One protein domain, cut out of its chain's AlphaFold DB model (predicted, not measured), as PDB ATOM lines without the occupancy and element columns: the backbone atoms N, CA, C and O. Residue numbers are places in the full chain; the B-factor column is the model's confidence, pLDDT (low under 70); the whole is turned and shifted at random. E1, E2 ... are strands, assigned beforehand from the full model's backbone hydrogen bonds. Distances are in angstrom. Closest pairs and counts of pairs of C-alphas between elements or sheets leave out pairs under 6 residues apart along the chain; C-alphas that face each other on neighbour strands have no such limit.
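Overview. This is residues 8 to 99 of the 398 residues of the protein "DUF4476 domain-containing protein" of Bacteroidales bacterium (UniProt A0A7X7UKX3). Three small antiparallel or parallel sheets stand round the long axis like the sides of a loose, unclosed barrel: E1, E3 and E4 make one side, the hairpin E5 and E6 another, and the short pair E2 and E7 the third, with E7 outermost. The gaps between these sides are wide, bridged by few close C-alphas. The printed part has 92 residues with seven named strands, E1 to E7 in order along the chain, and no named helix; its class is all strand, though under half of the residues, 45 of 92, are in named elements. The sheet orders are E1, E3, E4 and E5, E6, both antiparallel, and E2, E7, parallel. The whole is compact, with a radius of gyration of the C-alphas of 13.6 A, and elongated, spanning 40 by 25 by 24 A.

Arrangement. In the largest sheet E3, residues 33 to 40, is the inner strand between the edge strands E1, residues 8 to 11, and E4, residues 48 to 53. E1 and E3 are antiparallel at 162 degrees, with N 8 and O 39 2.7 A apart, within hydrogen-bond range. E3 and E4 form an antiparallel hairpin at 157 degrees, with N 36 and O 50 at 2.8 A. E5, residues 60 to 68, and E6, residues 74 to 83, form the other hairpin, antiparallel at 157 degrees, with N 61 and O 82 at 2.8 A. E4 and E6 have 4 pairs of C-alphas within 8 A, the closest those of Leu 48 and Val 75, 6.9 A apart. E2, residues 24 to 27, and E7, residues 95 to 98, are parallel at 27 degrees, with N 25 and O 95 at 2.8 A. E1 and E2 have one pair of C-alphas within 8 A, those of Leu 9 and Val 24, 7.7 A apart. E2 and E5 are near each other, while E3 and E5 are apart, as are E5 and E7.

Along the chain. E3 measures 22.6 A from first to last C-alpha, E4 16.3 A, E5 25.9 A and E6, the longest strand by residues, 27.5 A. E1 begins at C-alpha 8 (37.787, 16.405, 11.252). E6 ends at C-alpha 83 (57.821, 19.510, 27.061), and E7 at C-alpha 98 (51.832, 12.268, 11.394).

Size, cuts and confidence. The two C-alphas farthest apart, those of Gly 44 and Ala 86, are 40.5 A from each other. The links E1 to E2 and E6 to E7 are long, with 12 and 11 residues. The printed part has no cut. The mean pLDDT of the printed part is 79.3, and residues 56 to 58, 84 to 95 and 97 to 98 are under 70.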
ATOM      1  N   TYR A   8      36.656  16.337  12.157       89.56
ATOM      2  CA  TYR A   8      37.787  16.405  11.252       89.56
ATOM      3  C   TYR A   8      38.675  17.592  11.618       89.56
ATOM      4  O   TYR A   8      38.196  18.713  11.819       89.56
ATOM      5  N   LEU A   9      39.973  17.333  11.699       91.62
ATOM      6  CA  LEU A   9      41.033  18.299  11.909       91.62
ATOM      7  C   LEU A   9      41.623  18.695  10.560       91.62
ATOM      8  O   LEU A   9      42.030  17.848   9.771       91.62
ATOM      9  N   ILE A  10      41.674  19.993  10.300       89.62
ATOM     10  CA  ILE A  10      42.279  20.575   9.112       89.62
ATOM     11  C   ILE A  10      43.432  21.453   9.588       89.62
ATOM     12  O   ILE A  10      43.222  22.350  10.406       89.62
ATOM     13  N   ILE A  11      44.633  21.220   9.063       88.69
ATOM     14  CA  ILE A  11      45.824  22.026   9.336       88.69
ATOM     15  C   ILE A  11      46.305  22.621   8.016       88.69
ATOM     16  O   ILE A  11      46.520  21.901   7.048       88.69
ATOM     17  N   ASN A  12      46.434  23.949   7.962       86.31
ATOM     18  CA  ASN A  12      46.836  24.704   6.770       86.31
ATOM     19  C   ASN A  12      46.009  24.360   5.513       86.31
ATOM     20  O   ASN A  12      46.516  24.356   4.398       86.31
ATOM     21  N   GLY A  13      44.714  24.085   5.697       75.75
ATOM     22  CA  GLY A  13      43.793  23.735   4.609       75.75
ATOM     23  C   GLY A  13      43.753  22.246   4.251       75.75
ATOM     24  O   GLY A  13      42.889  21.849   3.475       75.75
ATOM     25  N   VAL A  14      44.601  21.412   4.862       72.12
ATOM     26  CA  VAL A  14      44.688  19.971   4.595       72.12
ATOM     27  C   VAL A  14      44.061  19.171   5.729       72.12
ATOM     28  O   VAL A  14      44.424  19.326   6.897       72.12
ATOM     29  N   ARG A  15      43.112  18.297   5.389       78.69
ATOM     30  CA  ARG A  15      42.435  17.411   6.339       78.69
ATOM     31  C   ARG A  15      43.379  16.310   6.822       78.69
ATOM     32  O   ARG A  15      43.913  15.584   5.999       78.69
ATOM     33  N   GLN A  16      43.540  16.177   8.134       82.50
ATOM     34  CA  GLN A  16      44.536  15.302   8.754       82.50
ATOM     35  C   GLN A  16      44.004  13.896   9.050       82.50
ATOM     36  O   GLN A  16      44.720  12.931   8.820       82.50
ATOM     37  N   ASN A  17      42.752  13.764   9.499       82.81
ATOM     38  CA  ASN A  17      42.083  12.482   9.754       82.81
ATOM     39  C   ASN A  17      41.035  12.130   8.689       82.81
ATOM     40  O   ASN A  17      40.199  12.958   8.315       82.81
ATOM     41  N   ASP A  18      41.043  10.873   8.262       75.81
ATOM     42  CA  ASP A  18      40.162  10.232   7.273       75.81
ATOM     43  C   ASP A  18      38.772   9.858   7.820       75.81
ATOM     44  O   ASP A  18      37.783   9.874   7.084       75.81
ATOM     45  N   GLU A  19      38.664   9.660   9.128       78.56
ATOM     46  CA  GLU A  19      37.410   9.490   9.855       78.56
ATOM     47  C   GLU A  19      37.254  10.544  10.942       78.56
ATOM     48  O   GLU A  19      38.238  11.048  11.479       78.56
ATOM     49  N   ALA A  20      36.015  10.903  11.286       81.62
ATOM     50  CA  ALA A  20      35.781  11.872  12.344       81.62
ATOM     51  C   ALA A  20      36.170  11.236  13.685       81.62
ATOM     52  O   ALA A  20      35.706  10.148  14.021       81.62
ATOM     53  N   GLN A  21      37.012  11.904  14.466       86.12
ATOM     54  CA  GLN A  21      37.528  11.376  15.731       86.12
ATOM     55  C   GLN A  21      37.129  12.287  16.888       86.12
ATOM     56  O   GLN A  21      36.874  13.474  16.697       86.12
ATOM     57  N   THR A  22      37.065  11.750  18.104       85.62
ATOM     58  CA  THR A  22      36.803  12.547  19.317       85.62
ATOM     59  C   THR A  22      38.091  13.093  19.941       85.62
ATOM     60  O   THR A  22      38.038  14.060  20.708       85.62
ATOM     61  N   ASN A  23      39.246  12.515  19.599       81.62
ATOM     62  CA  ASN A  23      40.569  12.878  20.099       81.62
ATOM     63  C   ASN A  23      41.629  12.620  19.014       81.62
ATOM     64  O   ASN A  23      41.812  11.479  18.596       81.62
ATOM     65  N   VAL A  24      42.311  13.678  18.563       84.50
ATOM     66  CA  VAL A  24      43.338  13.621  17.513       84.50
ATOM     67  C   VAL A  24      44.638  14.198  18.057       84.50
ATOM     68  O   VAL A  24      44.644  15.316  18.571       84.50
ATOM     69  N   ARG A  25      45.737  13.461  17.896       84.75
ATOM     70  CA  ARG A  25      47.105  13.929  18.135       84.75
ATOM     71  C   ARG A  25      47.823  14.025  16.803       84.75
ATOM     72  O   ARG A  25      47.882  13.035  16.082       84.75
ATOM     73  N   VAL A  26      48.392  15.187  16.503       81.75
ATOM     74  CA  VAL A  26      49.225  15.371  15.312       81.75
ATOM     75  C   VAL A  26      50.686  15.472  15.727       81.75
ATOM     76  O   VAL A  26      51.012  16.256  16.615       81.75
ATOM     77  N   THR A  27      51.551  14.665  15.120       81.62
ATOM     78  CA  THR A  27      53.005  14.671  15.355       81.62
ATOM     79  C   THR A  27      53.746  15.266  14.156       81.62
ATOM     80  O   THR A  27      53.181  15.369  13.074       81.62
ATOM     81  N   GLY A  28      55.005  15.685  14.320       76.19
ATOM     82  CA  GLY A  28      55.813  16.200  13.200       76.19
ATOM     83  C   GLY A  28      55.456  17.621  12.739       76.19
ATOM     84  O   GLY A  28      55.690  17.974  11.586       76.19
ATOM     85  N   LEU A  29      54.877  18.441  13.621       80.75
ATOM     86  CA  LEU A  29      54.681  19.871  13.383       80.75
ATOM     87  C   LEU A  29      55.994  20.616  13.683       80.75
ATOM     88  O   LEU A  29      56.475  20.561  14.808       80.75
ATOM     89  N   THR A  30      56.565  21.297  12.690       80.50
ATOM     90  CA  THR A  30      57.874  21.977  12.760       80.50
ATOM     91  C   THR A  30      57.815  23.486  12.505       80.50
ATOM     92  O   THR A  30      58.795  24.185  12.732       80.50
ATOM     93  N   ALA A  31      56.689  24.016  12.020       79.56
ATOM     94  CA  ALA A  31      56.533  25.442  11.739       79.56
ATOM     95  C   ALA A  31      56.122  26.230  13.003       79.56
ATOM     96  O   ALA A  31      55.364  25.712  13.828       79.56
ATOM     97  N   PRO A  32      56.500  27.519  13.124       84.50
ATOM     98  CA  PRO A  32      56.188  28.338  14.303       84.50
ATOM     99  C   PRO A  32      54.693  28.654  14.449       84.50
ATOM    100  O   PRO A  32      54.236  29.110  15.497       84.50
ATOM    101  N   SER A  33      53.890  28.437  13.403       87.06
ATOM    102  CA  SER A  33      52.441  28.612  13.477       87.06
ATOM    103  C   SER A  33      51.682  27.747  12.479       87.06
ATOM    104  O   SER A  33      52.174  27.429  11.397       87.06
ATOM    105  N   TYR A  34      50.443  27.411  12.836       90.81
ATOM    106  CA  TYR A  34      49.538  26.620  12.009       90.81
ATOM    107  C   TYR A  34      48.116  27.175  12.052       90.81
ATOM    108  O   TYR A  34      47.600  27.535  13.114       90.81
ATOM    109  N   LYS A  35      47.444  27.204  10.896       87.56
ATOM    110  CA  LYS A  35      46.007  27.497  10.807       87.56
ATOM    111  C   LYS A  35      45.222  26.206  10.994       87.56
ATOM    112  O   LYS A  35      45.241  25.338  10.126       87.56
ATOM    113  N   VAL A  36      44.517  26.102  12.110       95.12
ATOM    114  CA  VAL A  36      43.693  24.953  12.477       95.12
ATOM    115  C   VAL A  36      42.224  25.260  12.209       95.12
ATOM    116  O   VAL A  36      41.707  26.292  12.639       95.12
ATOM    117  N   LYS A  37      41.536  24.330  11.547       91.19
ATOM    118  CA  LYS A  37      40.079  24.314  11.417       91.19
ATOM    119  C   LYS A  37      39.528  22.978  11.915       91.19
ATOM    120  O   LYS A  37      40.059  21.920  11.589       91.19
ATOM    121  N   ILE A  38      38.455  23.036  12.696       94.38
ATOM    122  CA  ILE A  38      37.699  21.876  13.177       94.38
ATOM    123  C   ILE A  38      36.356  21.844  12.456       94.38
ATOM    124  O   ILE A  38      35.596  22.814  12.523       94.38
ATOM    125  N   ILE A  39      36.059  20.732  11.788       88.56
ATOM    126  CA  ILE A  39      34.763  20.471  11.151       88.56
ATOM    127  C   ILE A  39      34.116  19.295  11.874       88.56
ATOM    128  O   ILE A  39      34.676  18.206  11.893       88.56
ATOM    129  N   PHE A  40      32.956  19.498  12.488       89.06
ATOM    130  CA  PHE A  40      32.260  18.428  13.202       89.06
ATOM    131  C   PHE A  40      31.553  17.479  12.231       89.06
ATOM    132  O   PHE A  40      31.044  17.915  11.203       89.06
ATOM    133  N   GLU A  41      31.491  16.192  12.585       86.88
ATOM    134  CA  GLU A  41      30.706  15.189  11.845       86.88
ATOM    135  C   GLU A  41      29.213  15.546  11.850       86.88
ATOM    136  O   GLU A  41      28.519  15.370  10.854       86.88
ATOM    137  N   ASN A  42      28.726  16.109  12.962       85.19
ATOM    138  CA  ASN A  42      27.369  16.625  13.057       85.19
ATOM    139  C   ASN A  42      27.258  17.977  12.318       85.19
ATOM    140  O   ASN A  42      27.793  18.978  12.814       85.19
ATOM    141  N   PRO A  43      26.507  18.054  11.200       78.31
ATOM    142  CA  PRO A  43      26.401  19.268  10.390       78.31
ATOM    143  C   PRO A  43      25.652  20.414  11.093       78.31
ATOM    144  O   PRO A  43      25.736  21.561  10.657       78.31
ATOM    145  N   GLY A  44      24.937  20.142  12.192       84.06
ATOM    146  CA  GLY A  44      24.284  21.164  13.018       84.06
ATOM    147  C   GLY A  44      25.244  21.964  13.909       84.06
ATOM    148  O   GLY A  44      24.835  22.949  14.527       84.06
ATOM    149  N   LEU A  45      26.517  21.563  13.998       83.94
ATOM    150  CA  LEU A  45      27.543  22.249  14.783       83.94
ATOM    151  C   LEU A  45      28.406  23.140  13.879       83.94
ATOM    152  O   LEU A  45      28.927  22.701  12.858       83.94
ATOM    153  N   LYS A  46      28.598  24.406  14.274       86.94
ATOM    154  CA  LYS A  46      29.461  25.339  13.530       86.94
ATOM    155  C   LYS A  46      30.928  24.913  13.617       86.94
ATOM    156  O   LYS A  46      31.393  24.548  14.696       86.94
ATOM    157  N   SER A  47      31.652  25.025  12.503       90.19
ATOM    158  CA  SER A  47      33.103  24.827  12.462       90.19
ATOM    159  C   SER A  47      33.839  25.856  13.323       90.19
ATOM    160  O   SER A  47      33.324  26.939  13.619       90.19
ATOM    161  N   LEU A  48      35.050  25.499  13.744       91.94
ATOM    162  CA  LEU A  48      35.918  26.358  14.548       91.94
ATOM    163  C   LEU A  48      37.199  26.644  13.776       91.94
ATOM    164  O   LEU A  48      37.777  25.728  13.204       91.94
ATOM    165  N   ASP A  49      37.666  27.887  13.822       91.12
ATOM    166  CA  ASP A  49      38.923  28.323  13.219       91.12
ATOM    167  C   ASP A  49      39.836  28.916  14.298       91.12
ATOM    168  O   ASP A  49      39.389  29.670  15.171       91.12
ATOM    169  N   LYS A  50      41.125  28.570  14.258       91.00
ATOM    170  CA  LYS A  50      42.123  29.044  15.218       91.00
ATOM    171  C   LYS A  50      43.521  28.996  14.611       91.00
ATOM    172  O   LYS A  50      43.901  27.990  14.030       91.00
ATOM    173  N   THR A  51      44.320  30.039  14.811       90.31
ATOM    174  CA  THR A  51      45.774  29.939  14.618       90.31
ATOM    175  C   THR A  51      46.417  29.498  15.926       90.31
ATOM    176  O   THR A  51      46.121  30.080  16.978       90.31
ATOM    177  N   ILE A  52      47.258  28.469  15.856       90.62
ATOM    178  CA  ILE A  52      48.106  28.006  16.958       90.62
ATOM    179  C   ILE A  52      49.554  28.406  16.673       90.62
ATOM    180  O   ILE A  52      49.944  28.498  15.509       90.62
ATOM    181  N   TYR A  53      50.319  28.653  17.730       88.00
ATOM    182  CA  TYR A  53      51.710  29.093  17.661       88.00
ATOM    183  C   TYR A  53      52.568  28.171  18.524       88.00
ATOM    184  O   TYR A  53      52.109  27.744  19.586       88.00
ATOM    185  N   PHE A  54      53.782  27.891  18.063       82.19
ATOM    186  CA  PHE A  54      54.823  27.159  18.780       82.19
ATOM    187  C   PHE A  54      56.030  28.087  18.956       82.19
ATOM    188  O   PHE A  54      56.296  28.918  18.088       82.19
ATOM    189  N   ALA A  55      56.722  27.988  20.091       74.62
ATOM    190  CA  ALA A  55      57.981  28.702  20.287       74.62
ATOM    191  C   ALA A  55      59.079  28.023  19.451       74.62
ATOM    192  O   ALA A  55      59.137  26.798  19.417       74.62
ATOM    193  N   GLU A  56      59.917  28.804  18.764       61.22
ATOM    194  CA  GLU A  56      60.911  28.291  17.800       61.22
ATOM    195  C   GLU A  56      62.009  27.428  18.449       61.22
ATOM    196  O   GLU A  56      62.562  26.558  17.782       61.22
ATOM    197  N   ASP A  57      62.256  27.600  19.751       60.78
ATOM    198  CA  ASP A  57      63.359  26.958  20.482       60.78
ATOM    199  C   ASP A  57      62.907  25.883  21.494       60.78
ATOM    200  O   ASP A  57      63.713  25.413  22.299       60.78
ATOM    201  N   GLU A  58      61.626  25.489  21.500       65.19
ATOM    202  CA  GLU A  58      61.108  24.505  22.460       65.19
ATOM    203  C   GLU A  58      60.389  23.332  21.775       65.19
ATOM    204  O   GLU A  58      59.352  23.483  21.130       65.19
ATOM    205  N   GLU A  59      60.900  22.120  21.995       75.19
ATOM    206  CA  GLU A  59      60.224  20.875  21.633       75.19
ATOM    207  C   GLU A  59      59.079  20.586  22.615       75.19
ATOM    208  O   GLU A  59      59.276  20.054  23.713       75.19
ATOM    209  N   VAL A  60      57.852  20.947  22.229       80.94
ATOM    210  CA  VAL A  60      56.683  20.908  23.121       80.94
ATOM    211  C   VAL A  60      55.474  20.198  22.517       80.94
ATOM    212  O   VAL A  60      55.215  20.237  21.317       80.94
ATOM    213  N   GLU A  61      54.673  19.585  23.386       82.44
ATOM    214  CA  GLU A  61      53.318  19.124  23.096       82.44
ATOM    215  C   GLU A  61      52.314  20.167  23.603       82.44
ATOM    216  O   GLU A  61      52.271  20.476  24.794       82.44
ATOM    217  N   ALA A  62      51.481  20.704  22.708       86.38
ATOM    218  CA  ALA A  62      50.414  21.639  23.058       86.38
ATOM    219  C   ALA A  62      49.041  20.956  22.984       86.38
ATOM    220  O   ALA A  62      48.636  20.463  21.929       86.38
ATOM    221  N   THR A  63      48.283  20.988  24.080       87.81
ATOM    222  CA  THR A  63      46.936  20.410  24.151       87.81
ATOM    223  C   THR A  63      45.874  21.493  24.026       87.81
ATOM    224  O   THR A  63      45.869  22.485  24.761       87.81
ATOM    225  N   TYR A  64      44.904  21.267  23.139       91.75
ATOM    226  CA  TYR A  64      43.715  22.101  22.992       91.75
ATOM    227  C   TYR A  64      42.454  21.284  23.274       91.75
ATOM    228  O   TYR A  64      42.301  20.165  22.794       91.75
ATOM    229  N   VAL A  65      41.521  21.872  24.020       91.44
ATOM    230  CA  VAL A  65      40.233  21.267  24.356       91.44
ATOM    231  C   VAL A  65      39.094  21.960  23.612       91.44
ATOM    232  O   VAL A  65      39.009  23.191  23.557       91.44
ATOM    233  N   ILE A  66      38.200  21.158  23.037       91.75
ATOM    234  CA  ILE A  66      36.925  21.626  22.490       91.75
ATOM    235  C   ILE A  66      35.880  21.498  23.595       91.75
ATOM    236  O   ILE A  66      35.585  20.384  24.035       91.75
ATOM    237  N   LYS A  67      35.325  22.638  24.016       89.12
ATOM    238  CA  LYS A  67      34.335  22.732  25.095       89.12
ATOM    239  C   LYS A  67      33.260  23.768  24.811       89.12
ATOM    240  O   LYS A  67      33.393  24.563  23.882       89.12
ATOM    241  N   ARG A  68      32.203  23.790  25.626       86.88
ATOM    242  CA  ARG A  68      31.159  24.820  25.552       86.88
ATOM    243  C   ARG A  68      31.498  26.014  26.440       86.88
ATOM    244  O   ARG A  68      31.989  25.859  27.554       86.88
ATOM    245  N   ASP A  69      31.264  27.219  25.936       85.81
ATOM    246  CA  ASP A  69      31.367  28.443  26.727       85.81
ATOM    247  C   ASP A  69      30.090  28.702  27.554       85.81
ATOM    248  O   ASP A  69      29.091  27.993  27.436       85.81
ATOM    249  N   ARG A  70      30.087  29.762  28.376       85.75
ATOM    250  CA  ARG A  70      28.921  30.159  29.197       85.75
ATOM    251  C   ARG A  70      27.657  30.480  28.379       85.75
ATOM    252  O   ARG A  70      26.581  30.581  28.949       85.75
ATOM    253  N   LYS A  71      27.787  30.674  27.062       88.62
ATOM    254  CA  LYS A  71      26.689  30.924  26.116       88.62
ATOM    255  C   LYS A  71      26.328  29.660  25.325       88.62
ATOM    256  O   LYS A  71      25.674  29.752  24.292       88.62
ATOM    257  N   ASN A  72      26.769  28.493  25.800       82.06
ATOM    258  CA  ASN A  72      26.532  27.179  25.214       82.06
ATOM    259  C   ASN A  72      27.134  26.976  23.804       82.06
ATOM    260  O   ASN A  72      26.710  26.081  23.068       82.06
ATOM    261  N   ARG A  73      28.133  27.781  23.409       84.75
ATOM    262  CA  ARG A  73      28.796  27.696  22.093       84.75
ATOM    263  C   ARG A  73      30.066  26.861  22.177       84.75
ATOM    264  O   ARG A  73      30.833  27.022  23.123       84.75
ATOM    265  N   LEU A  74      30.319  26.025  21.172       86.81
ATOM    266  CA  LEU A  74      31.575  25.281  21.063       86.81
ATOM    267  C   LEU A  74      32.745  26.233  20.791       86.81
ATOM    268  O   LEU A  74      32.643  27.145  19.974       86.81
ATOM    269  N   VAL A  75      33.852  26.018  21.497       90.38
ATOM    270  CA  VAL A  75      35.091  26.791  21.383       90.38
ATOM    271  C   VAL A  75      36.305  25.871  21.507       90.38
ATOM    272  O   VAL A  75      36.306  24.959  22.332       90.38
ATOM    273  N   LEU A  76      37.358  26.145  20.729       92.44
ATOM    274  CA  LEU A  76      38.676  25.521  20.875       92.44
ATOM    275  C   LEU A  76      39.519  26.376  21.829       92.44
ATOM    276  O   LEU A  76      39.755  27.562  21.573       92.44
ATOM    277  N   ARG A  77      39.939  25.806  22.957       90.44
ATOM    278  CA  ARG A  77      40.701  26.501  23.999       90.44
ATOM    279  C   ARG A  77      42.011  25.782  24.255       90.44
ATOM    280  O   ARG A  77      42.017  24.570  24.405       90.44
ATOM    281  N   PHE A  78      43.097  26.543  24.332       89.56
ATOM    282  CA  PHE A  78      44.359  26.029  24.849       89.56
ATOM    283  C   PHE A  78      44.138  25.509  26.274       89.56
ATOM    284  O   PHE A  78      43.470  26.177  27.071       89.56
ATOM    285  N   MET A  79      44.627  24.305  26.549       85.38
ATOM    286  CA  MET A  79      44.505  23.646  27.844       85.38
ATOM    287  C   MET A  79      45.835  23.709  28.588       85.38
ATOM    288  O   MET A  79      45.890  24.263  29.682       85.38
ATOM    289  N   ASN A  80      46.893  23.169  27.986       84.19
ATOM    290  CA  ASN A  80      48.247  23.211  28.518       84.19
ATOM    291  C   ASN A  80      49.281  23.023  27.399       84.19
ATOM    292  O   ASN A  80      48.949  22.666  26.268       84.19
ATOM    293  N   GLN A  81      50.536  23.257  27.755       81.88
ATOM    294  CA  GLN A  81      51.708  22.887  26.979       81.88
ATOM    295  C   GLN A  81      52.651  22.161  27.930       81.88
ATOM    296  O   GLN A  81      52.799  22.570  29.084       81.88
ATOM    297  N   ALA A  82      53.237  21.071  27.462       79.25
ATOM    298  CA  ALA A  82      54.236  20.304  28.187       79.25
ATOM    299  C   ALA A  82      55.460  20.111  27.280       79.25
ATOM    300  O   ALA A  82      55.289  20.050  26.062       79.25
ATOM    301  N   PRO A  83      56.679  19.997  27.830       78.44
ATOM    302  CA  PRO A  83      57.821  19.510  27.061       78.44
ATOM    303  C   PRO A  83      57.472  18.173  26.403       78.44
ATOM    304  O   PRO A  83      56.732  17.384  27.006       78.44
ATOM    305  N   LEU A  84      57.984  17.907  25.196       66.88
ATOM    306  CA  LEU A  84      57.831  16.584  24.594       66.88
ATOM    307  C   LEU A  84      58.346  15.545  25.601       66.88
ATOM    308  O   LEU A  84      59.491  15.632  26.053       66.88
ATOM    309  N   PRO A  85      57.502  14.597  26.036       53.53
ATOM    310  CA  PRO A  85      57.917  13.664  27.060       53.53
ATOM    311  C   PRO A  85      59.016  12.765  26.487       53.53
ATOM    312  O   PRO A  85      58.883  12.250  25.378       53.53
ATOM    313  N   ALA A  86      60.063  12.496  27.277       45.81
ATOM    314  CA  ALA A  86      61.106  11.522  26.927       45.81
ATOM    315  C   ALA A  86      60.534  10.113  26.639       45.81
ATOM    316  O   ALA A  86      61.214   9.264  26.070       45.81
ATOM    317  N   VAL A  87      59.268   9.874  27.026       35.03
ATOM    318  CA  VAL A  87      58.467   8.685  26.727       35.03
ATOM    319  C   VAL A  87      57.037   9.110  26.365       35.03
ATOM    320  O   VAL A  87      56.283   9.575  27.220       35.03
ATOM    321  N   VAL A  88      56.627   8.923  25.109       43.72
ATOM    322  CA  VAL A  88      55.243   9.168  24.669       43.72
ATOM    323  C   VAL A  88      54.367   7.998  25.127       43.72
ATOM    324  O   VAL A  88      54.405   6.923  24.533       43.72
ATOM    325  N   GLN A  89      53.582   8.172  26.193       37.75
ATOM    326  CA  GLN A  89      52.543   7.199  26.551       37.75
ATOM    327  C   GLN A  89      51.270   7.488  25.739       37.75
ATOM    328  O   GLN A  89      50.710   8.578  25.886       37.75
ATOM    329  N   PRO A  90      50.779   6.560  24.896       42.75
ATOM    330  CA  PRO A  90      49.500   6.750  24.227       42.75
ATOM    331  C   PRO A  90      48.374   6.713  25.267       42.75
ATOM    332  O   PRO A  90      48.179   5.717  25.964       42.75
ATOM    333  N   GLN A  91      47.632   7.814  25.381       47.88
ATOM    334  CA  GLN A  91      46.399   7.851  26.165       47.88
ATOM    335  C   GLN A  91      45.361   6.917  25.510       47.88
ATOM    336  O   GLN A  91      45.260   6.904  24.277       47.88
ATOM    337  N   PRO A  92      44.562   6.156  26.284       40.41
ATOM    338  CA  PRO A  92      43.476   5.351  25.730       40.41
ATOM    339  C   PRO A  92      42.557   6.211  24.847       40.41
ATOM    340  O   PRO A  92      42.155   7.303  25.249       40.41
ATOM    341  N   ASN A  93      42.212   5.721  23.651       54.41
ATOM    342  CA  ASN A  93      41.334   6.384  22.671       54.41
ATOM    343  C   ASN A  93      41.880   7.679  22.027       54.41
ATOM    344  O   ASN A  93      41.093   8.538  21.624       54.41
ATOM    345  N   GLN A  94      43.202   7.845  21.904       63.81
ATOM    346  CA  GLN A  94      43.808   8.935  21.127       63.81
ATOM    347  C   GLN A  94      44.210   8.465  19.720       63.81
ATOM    348  O   GLN A  94      45.008   7.543  19.577       63.81
ATOM    349  N   PHE A  95      43.689   9.120  18.678       63.84
ATOM    350  CA  PHE A  95      44.043   8.824  17.288       63.84
ATOM    351  C   PHE A  95      45.256   9.663  16.866       63.84
ATOM    352  O   PHE A  95      45.174  10.893  16.812       63.84
ATOM    353  N   VAL A  96      46.398   9.013  16.631       70.50
ATOM    354  CA  VAL A  96      47.685   9.674  16.352       70.50
ATOM    355  C   VAL A  96      47.949   9.711  14.851       70.50
ATOM    356  O   VAL A  96      47.843   8.689  14.181       70.50
ATOM    357  N   ILE A  97      48.308  10.883  14.332       67.88
ATOM    358  CA  ILE A  97      48.488  11.137  12.902       67.88
ATOM    359  C   ILE A  97      49.786  11.923  12.689       67.88
ATOM    360  O   ILE A  97      49.934  13.005  13.258       67.88
ATOM    361  N   PRO A  98      50.722  11.444  11.860       67.00
ATOM    362  CA  PRO A  98      51.832  12.268  11.394       67.00
ATOM    363  C   PRO A  98      51.318  13.428  10.534       67.00
ATOM    364  O   PRO A  98      50.485  13.224   9.652       67.00
ATOM    365  N   TYR A  99      51.805  14.643  10.786       74.62
ATOM    366  CA  TYR A  99      51.448  15.816   9.996       74.62
ATOM    367  C   TYR A  99      51.771  15.579   8.524       74.62
ATOM    368  O   TYR A  99      52.873  15.163   8.169       74.62
TER     369      TYR A  99